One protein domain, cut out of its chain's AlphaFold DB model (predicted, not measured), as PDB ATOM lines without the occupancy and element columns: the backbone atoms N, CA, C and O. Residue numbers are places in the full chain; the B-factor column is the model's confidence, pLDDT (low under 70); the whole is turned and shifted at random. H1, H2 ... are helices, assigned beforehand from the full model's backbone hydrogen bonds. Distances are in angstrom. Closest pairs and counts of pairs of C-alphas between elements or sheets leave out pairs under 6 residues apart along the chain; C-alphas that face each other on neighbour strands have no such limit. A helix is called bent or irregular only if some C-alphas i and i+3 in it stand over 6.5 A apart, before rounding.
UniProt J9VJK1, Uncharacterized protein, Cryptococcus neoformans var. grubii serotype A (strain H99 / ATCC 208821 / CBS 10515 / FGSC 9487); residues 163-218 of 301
ATOM      1  N   TRP A 163     173.951 199.386 150.902       95.50
ATOM      2  CA  TRP A 163     174.501 200.351 151.851       95.50
ATOM      3  C   TRP A 163     176.029 200.263 151.933       95.50
ATOM      4  O   TRP A 163     176.700 201.293 151.893       95.50
ATOM      5  N   VAL A 164     176.591 199.051 151.965       94.62
ATOM      6  CA  VAL A 164     178.050 198.847 151.944       94.62
ATOM      7  C   VAL A 164     178.673 199.419 150.666       94.62
ATOM      8  O   VAL A 164     179.702 200.092 150.734       94.62
ATOM      9  N   LEU A 165     178.047 199.199 149.508       94.94
ATOM     10  CA  LEU A 165     178.521 199.763 148.241       94.94
ATOM     11  C   LEU A 165     178.451 201.292 148.220       94.94
ATOM     12  O   LEU A 165     179.392 201.928 147.749       94.94
ATOM     13  N   ASP A 166     177.379 201.878 148.754       94.94
ATOM     14  CA  ASP A 166     177.225 203.330 148.848       94.94
ATOM     15  C   ASP A 166     178.312 203.936 149.761       94.94
ATOM     16  O   ASP A 166     178.932 204.940 149.405       94.94
ATOM     17  N   GLN A 167     178.625 203.293 150.895       95.50
ATOM     18  CA  GLN A 167     179.729 203.713 151.773       95.50
ATOM     19  C   GLN A 167     181.094 203.605 151.087       95.50
ATOM     20  O   GLN A 167     181.931 204.501 151.209       95.50
ATOM     21  N   GLU A 168     181.334 202.523 150.350       96.19
ATOM     22  CA  GLU A 168     182.585 202.337 149.616       96.19
ATOM     23  C   GLU A 168     182.729 203.354 148.475       96.19
ATOM     24  O   GLU A 168     183.823 203.878 148.247       96.19
ATOM     25  N   HIS A 169     181.633 203.685 147.787       97.25
ATOM     26  CA  HIS A 169     181.610 204.734 146.773       97.25
ATOM     27  C   HIS A 169     181.969 206.091 147.384       97.25
ATOM     28  O   HIS A 169     182.877 206.761 146.894       97.25
ATOM     29  N   GLU A 170     181.320 206.462 148.487       95.88
ATOM     30  CA  GLU A 170     181.595 207.706 149.207       95.88
ATOM     31  C   GLU A 170     183.056 207.769 149.681       95.88
ATOM     32  O   GLU A 170     183.735 208.784 149.513       95.88
ATOM     33  N   ARG A 171     183.594 206.663 150.213       97.50
ATOM     34  CA  ARG A 171     185.003 206.571 150.622       97.50
ATOM     35  C   ARG A 171     185.948 206.828 149.449       97.50
ATOM     36  O   ARG A 171     186.907 207.590 149.588       97.50
ATOM     37  N   ARG A 172     185.695 206.200 148.296       95.62
ATOM     38  CA  ARG A 172     186.504 206.386 147.080       95.62
ATOM     39  C   ARG A 172     186.389 207.802 146.538       95.62
ATOM     40  O   ARG A 172     187.413 208.377 146.184       95.62
ATOM     41  N   PHE A 173     185.185 208.368 146.532       95.50
ATOM     42  CA  PHE A 173     184.948 209.746 146.126       95.50
ATOM     43  C   PHE A 173     185.751 210.718 146.993       95.50
ATOM     44  O   PHE A 173     186.528 211.507 146.461       95.50
ATOM     45  N   ARG A 174     185.665 210.607 148.326       96.00
ATOM     46  CA  ARG A 174     186.448 211.450 149.246       96.00
ATOM     47  C   ARG A 174     187.946 211.306 149.033       96.00
ATOM     48  O   ARG A 174     188.652 212.306 149.031       96.00
ATOM     49  N   ARG A 175     188.433 210.080 148.837       94.00
ATOM     50  CA  ARG A 175     189.855 209.832 148.574       94.00
ATOM     51  C   ARG A 175     190.305 210.452 147.250       94.00
ATOM     52  O   ARG A 175     191.370 211.056 147.210       94.00
ATOM     53  N   GLY A 176     189.494 210.332 146.199       95.31
ATOM     54  CA  GLY A 176     189.753 210.967 144.906       95.31
ATOM     55  C   GLY A 176     189.757 212.492 145.006       95.31
ATOM     56  O   GLY A 176     190.705 213.132 144.568       95.31
ATOM     57  N   MET A 177     188.750 213.070 145.666       92.94
ATOM     58  CA  MET A 177     188.680 214.513 145.905       92.94
ATOM     59  C   MET A 177     189.852 215.019 146.743       92.94
ATOM     60  O   MET A 177     190.394 216.069 146.430       92.94
ATOM     61  N   ALA A 178     190.275 214.287 147.775       94.62
ATOM     62  CA  ALA A 178     191.420 214.673 148.594       94.62
ATOM     63  C   ALA A 178     192.723 214.735 147.781       94.62
ATOM     64  O   ALA A 178     193.500 215.666 147.968       94.62
ATOM     65  N   ALA A 179     192.934 213.790 146.858       93.88
ATOM     66  CA  ALA A 179     194.086 213.812 145.958       93.88
ATOM     67  C   ALA A 179     194.041 215.026 145.014       93.88
ATOM     68  O   ALA A 179     194.985 215.803 144.975       93.88
ATOM     69  N   ILE A 180     192.904 215.257 144.346       92.88
ATOM     70  CA  ILE A 180     192.736 216.402 143.431       92.88
ATOM     71  C   ILE A 180     192.887 217.739 144.173       92.88
ATOM     72  O   ILE A 180     193.478 218.682 143.653       92.88
ATOM     73  N   MET A 181     192.354 217.840 145.392       92.25
ATOM     74  CA  MET A 181     192.461 219.051 146.205       92.25
ATOM     75  C   MET A 181     193.902 219.347 146.620       92.25
ATOM     76  O   MET A 181     194.253 220.520 146.708       92.25
ATOM     77  N   ALA A 182     194.727 218.324 146.864       92.94
ATOM     78  CA  ALA A 182     196.144 218.519 147.156       92.94
ATOM     79  C   ALA A 182     196.859 219.168 145.960       92.94
ATOM     80  O   ALA A 182     197.459 220.229 146.122       92.94
ATOM     81  N   ASP A 183     196.676 218.613 144.759       90.81
ATOM     82  CA  ASP A 183     197.271 219.144 143.526       90.81
ATOM     83  C   ASP A 183     196.775 220.571 143.224       90.81
ATOM     84  O   ASP A 183     197.544 221.453 142.835       90.81
ATOM     85  N   MET A 184     195.479 220.836 143.435       89.38
ATOM     86  CA  MET A 184     194.896 222.162 143.214       89.38
ATOM     87  C   MET A 184     195.463 223.208 144.182       89.38
ATOM     88  O   MET A 184     195.713 224.345 143.779       89.38
ATOM     89  N   LEU A 185     195.657 222.841 145.453       89.19
ATOM     90  CA  LEU A 185     196.250 223.728 146.452       89.19
ATOM     91  C   LEU A 185     197.721 224.003 146.145       89.19
ATOM     92  O   LEU A 185     198.125 225.161 146.205       89.19
ATOM     93  N   GLU A 186     198.489 222.987 145.750       89.44
ATOM     94  CA  GLU A 186     199.884 223.154 145.335       89.44
ATOM     95  C   GLU A 186     199.996 224.107 144.137       89.44
ATOM     96  O   GLU A 186     200.739 225.087 144.191       89.44
ATOM     97  N   TYR A 187     199.174 223.906 143.102       86.56
ATOM     98  CA  TYR A 187     199.104 224.808 141.948       86.56
ATOM     99  C   TYR A 187     198.719 226.242 142.346       86.56
ATOM    100  O   TYR A 187     199.237 227.224 141.806       86.56
ATOM    101  N   GLN A 188     197.781 226.395 143.285       84.31
ATOM    102  CA  GLN A 188     197.368 227.709 143.766       84.31
ATOM    103  C   GLN A 188     198.498 228.399 144.545       84.31
ATOM    104  O   GLN A 188     198.703 229.609 144.382       84.31
ATOM    105  N   GLU A 189     199.222 227.659 145.383       82.81
ATOM    106  CA  GLU A 189     200.380 228.154 146.125       82.81
ATOM    107  C   GLU A 189     201.515 228.572 145.195       82.81
ATOM    108  O   GLU A 189     202.019 229.689 145.340       82.81
ATOM    109  N   SER A 190     201.853 227.743 144.206       80.19
ATOM    110  CA  SER A 190     202.923 228.043 143.256       80.19
ATOM    111  C   SER A 190     202.578 229.246 142.375       80.19
ATOM    112  O   SER A 190     203.385 230.153 142.222       80.19
ATOM    113  N   ASN A 191     201.357 229.319 141.838       76.06
ATOM    114  CA  ASN A 191     201.064 230.294 140.784       76.06
ATOM    115  C   ASN A 191     200.422 231.585 141.286       76.06
ATOM    116  O   ASN A 191     200.719 232.666 140.782       76.06
ATOM    117  N   THR A 192     199.526 231.512 142.274       75.81
ATOM    118  CA  THR A 192     198.779 232.705 142.711       75.81
ATOM    119  C   THR A 192     199.373 233.324 143.962       75.81
ATOM    120  O   THR A 192     199.503 234.549 144.044       75.81
ATOM    121  N   GLN A 193     199.775 232.511 144.944       79.88
ATOM    122  CA  GLN A 193     200.313 233.073 146.177       79.88
ATOM    123  C   GLN A 193     201.667 233.730 145.954       79.88
ATOM    124  O   GLN A 193     201.915 234.764 146.571       79.88
ATOM    125  N   GLU A 194     202.524 233.183 145.093       83.50
ATOM    126  CA  GLU A 194     203.826 233.786 144.813       83.50
ATOM    127  C   GLU A 194     203.679 235.193 144.217       83.50
ATOM    128  O   GLU A 194     204.216 236.149 144.782       83.50
ATOM    129  N   PHE A 195     202.839 235.346 143.188       84.69
ATOM    130  CA  PHE A 195     202.486 236.636 142.589       84.69
ATOM    131  C   PHE A 195     202.011 237.655 143.639       84.69
ATOM    132  O   PHE A 195     202.569 238.749 143.776       84.69
ATOM    133  N   PHE A 196     201.014 237.293 144.457       86.38
ATOM    134  CA  PHE A 196     200.486 238.211 145.469       86.38
ATOM    135  C   PHE A 196     201.479 238.482 146.609       86.38
ATOM    136  O   PHE A 196     201.507 239.593 147.147       86.38
ATOM    137  N   ARG A 197     202.308 237.503 146.995       88.56
ATOM    138  CA  ARG A 197     203.374 237.683 147.997       88.56
ATOM    139  C   ARG A 197     204.442 238.642 147.481       88.56
ATOM    140  O   ARG A 197     204.862 239.518 148.240       88.56
ATOM    141  N   ALA A 198     204.846 238.512 146.219       89.38
ATOM    142  CA  ALA A 198     205.802 239.402 145.576       89.38
ATOM    143  C   ALA A 198     205.269 240.841 145.539       89.38
ATOM    144  O   ALA A 198     205.933 241.749 146.041       89.38
ATOM    145  N   ILE A 199     204.025 241.035 145.086       90.50
ATOM    146  CA  ILE A 199     203.388 242.362 145.013       90.50
ATOM    147  C   ILE A 199     203.199 242.997 146.395       90.50
ATOM    148  O   ILE A 199     203.428 244.197 146.556       90.50
ATOM    149  N   ARG A 200     202.812 242.222 147.420       89.81
ATOM    150  CA  ARG A 200     202.683 242.748 148.794       89.81
ATOM    151  C   ARG A 200     204.012 243.240 149.361       89.81
ATOM    152  O   ARG A 200     204.012 244.219 150.102       89.81
ATOM    153  N   LYS A 201     205.122 242.560 149.058       92.69
ATOM    154  CA  LYS A 201     206.463 242.984 149.491       92.69
ATOM    155  C   LYS A 201     206.935 244.202 148.705       92.69
ATOM    156  O   LYS A 201     207.472 245.139 149.289       92.69
ATOM    157  N   ASN A 202     206.737 244.180 147.392       91.00
ATOM    158  CA  ASN A 202     207.104 245.268 146.510       91.00
ATOM    159  C   ASN A 202     206.104 245.383 145.358       91.00
ATOM    160  O   ASN A 202     206.032 244.512 144.495       91.00
ATOM    161  N   SER A 203     205.384 246.503 145.296       88.19
ATOM    162  CA  SER A 203     204.399 246.734 144.240       88.19
ATOM    163  C   SER A 203     205.016 246.842 142.844       88.19
ATOM    164  O   SER A 203     204.298 246.673 141.867       88.19
ATOM    165  N   THR A 204     206.329 247.077 142.716       90.38
ATOM    166  CA  THR A 204     207.015 247.042 141.413       90.38
ATOM    167  C   THR A 204     207.216 245.625 140.883       90.38
ATOM    168  O   THR A 204     207.512 245.471 139.706       90.38
ATOM    169  N   ALA A 205     207.043 244.588 141.710       91.75
ATOM    170  CA  ALA A 205     207.142 243.204 141.254       91.75
ATOM    171  C   ALA A 205     206.065 242.860 140.216       91.75
ATOM    172  O   ALA A 205     206.240 241.927 139.453       91.75
ATOM    173  N   ILE A 206     204.978 243.634 140.125       90.75
ATOM    174  CA  ILE A 206     203.934 243.423 139.114       90.75
ATOM    175  C   ILE A 206     204.488 243.374 137.677       90.75
ATOM    176  O   ILE A 206     203.998 242.597 136.866       90.75
ATOM    177  N   TYR A 207     205.551 244.134 137.389       90.81
ATOM    178  CA  TYR A 207     206.155 244.221 136.056       90.81
ATOM    179  C   TYR A 207     206.990 242.992 135.665       90.81
ATOM    180  O   TYR A 207     207.376 242.884 134.510       90.81
ATOM    181  N   SER A 208     207.303 242.080 136.595       89.69
ATOM    182  CA  SER A 208     207.978 240.818 136.251       89.69
ATOM    183  C   SER A 208     207.006 239.701 135.876       89.69
ATOM    184  O   SER A 208     207.441 238.684 135.352       89.69
ATOM    185  N   TYR A 209     205.715 239.862 136.184       88.19
ATOM    186  CA  TYR A 209     204.684 238.844 135.946       88.19
ATOM    187  C   TYR A 209     203.749 239.184 134.784       88.19
ATOM    188  O   TYR A 209     202.999 238.317 134.348       88.19
ATOM    189  N   LEU A 210     203.743 240.435 134.325       88.00
ATOM    190  CA  LEU A 210     202.880 240.903 133.246       88.00
ATOM    191  C   LEU A 210     203.728 241.415 132.093       88.00
ATOM    192  O   LEU A 210     204.789 242.003 132.315       88.00
ATOM    193  N   ASP A 211     203.237 241.203 130.876       87.50
ATOM    194  CA  ASP A 211     203.955 241.609 129.681       87.50
ATOM    195  C   ASP A 211     204.105 243.139 129.637       87.50
ATOM    196  O   ASP A 211     203.136 243.871 129.885       87.50
ATOM    197  N   PRO A 212     205.295 243.661 129.276       88.62
ATOM    198  CA  PRO A 212     205.535 245.104 129.202       88.62
ATOM    199  C   PRO A 212     204.620 245.844 128.219       88.62
ATOM    200  O   PRO A 212     204.496 247.064 128.306       88.62
ATOM    201  N   ILE A 213     204.008 245.117 127.277       90.62
ATOM    202  CA  ILE A 213     203.029 245.646 126.320       90.62
ATOM    203  C   ILE A 213     201.734 246.032 127.042       90.62
ATOM    204  O   ILE A 213     201.173 247.090 126.764       90.62
ATOM    205  N   ASP A 214     201.290 245.206 127.990       90.06
ATOM    206  CA  ASP A 214     200.046 245.425 128.724       90.06
ATOM    207  C   ASP A 214     200.247 246.414 129.872       90.06
ATOM    208  O   ASP A 214     199.418 247.297 130.101       90.06
ATOM    209  N   ILE A 215     201.355 246.272 130.612       88.88
ATOM    210  CA  ILE A 215     201.659 247.107 131.775       88.88
ATOM    211  C   ILE A 215     203.141 247.501 131.779       88.88
ATOM    212  O   ILE A 215     204.005 246.778 132.276       88.88
ATOM    213  N   ALA A 216     203.426 248.712 131.302       88.69
ATOM    214  CA  ALA A 216     204.761 249.298 131.351       88.69
ATOM    215  C   ALA A 216     205.030 250.053 132.674       88.69
ATOM    216  O   ALA A 216     204.112 250.640 133.268       88.69
ATOM    217  N   PRO A 217     206.292 250.106 133.143       88.56
ATOM    218  CA  PRO A 217     206.691 250.986 134.234       88.56
ATOM    219  C   PRO A 217     206.381 252.453 133.926       88.56
ATOM    220  O   PRO A 217     206.655 252.955 132.838       88.56
ATOM    221  N   VAL A 218     205.834 253.162 134.913       88.56
ATOM    222  CA  VAL A 218     205.536 254.592 134.769       88.56
ATOM    223  C   VAL A 218     206.844 255.381 134.738       88.56
ATOM    224  O   VAL A 218     207.625 255.336 135.693       88.56
TER     225      VAL A 218
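AT A GLANCE: This is residues 163 to 218 of the 301 residues of an uncharacterized protein of Cryptococcus neoformans var. grubii serotype A (strain H99 / ATCC 208821 / CBS 10515 / FGSC 9487) (UniProt J9VJK1). One long helix, H1, makes most of the length of a rod, with a small head at its far end where the short helix H2 turns off steeply and the last residues, 210 to 218, follow as a loop. The long arm, residues 163 to 194 of H1, sticks out free of the head. The printed part has 56 residues with two named helices, H1 then H2, and no named strand; the class is all helix. The whole is extended, with a radius of gyration of the C-alphas of 19.9 A, and the C-alphas span 65 by 23 by 11 A.

IN THESE COORDINATES: H1 is residues 163 to 201, 53.3 A from first to last C-alpha. It begins with C-alpha 163 at (174.501, 200.351, 151.851) and ends with C-alpha 201 at (206.463, 242.984, 149.491). It is neither bent nor irregular, but only just: C-alphas 190 and 193 are 6.4 A apart. It has a kink of 31 degrees near residue 195. H2 is residues 203 to 209, 11.5 A long, ending with C-alpha 209 at (204.684, 238.844, 135.946).

HOW THE PARTS SIT: H1 touches H2 with residues 195 to 199 alone. The closest C-alphas of the two are those of Ile 199 and Ala 205, 5.4 A apart. Their lines stand at a steep tilt of 64 degrees, opposite ways. Of the O i to N i+4 pairs, 32 of 35 are within hydrogen-bond range in H1 and 0 of 3 in H2, where 3 of 4 O i to N i+3 pairs are within range.

THE WHOLE: The two C-alphas farthest apart, those of Trp 163 and Val 218, are 64.8 A apart. The printed part has no cut, and the link from H1 to H2, one residue, is tight. The mean pLDDT of the printed part is 90.2, and no printed residue is under 70.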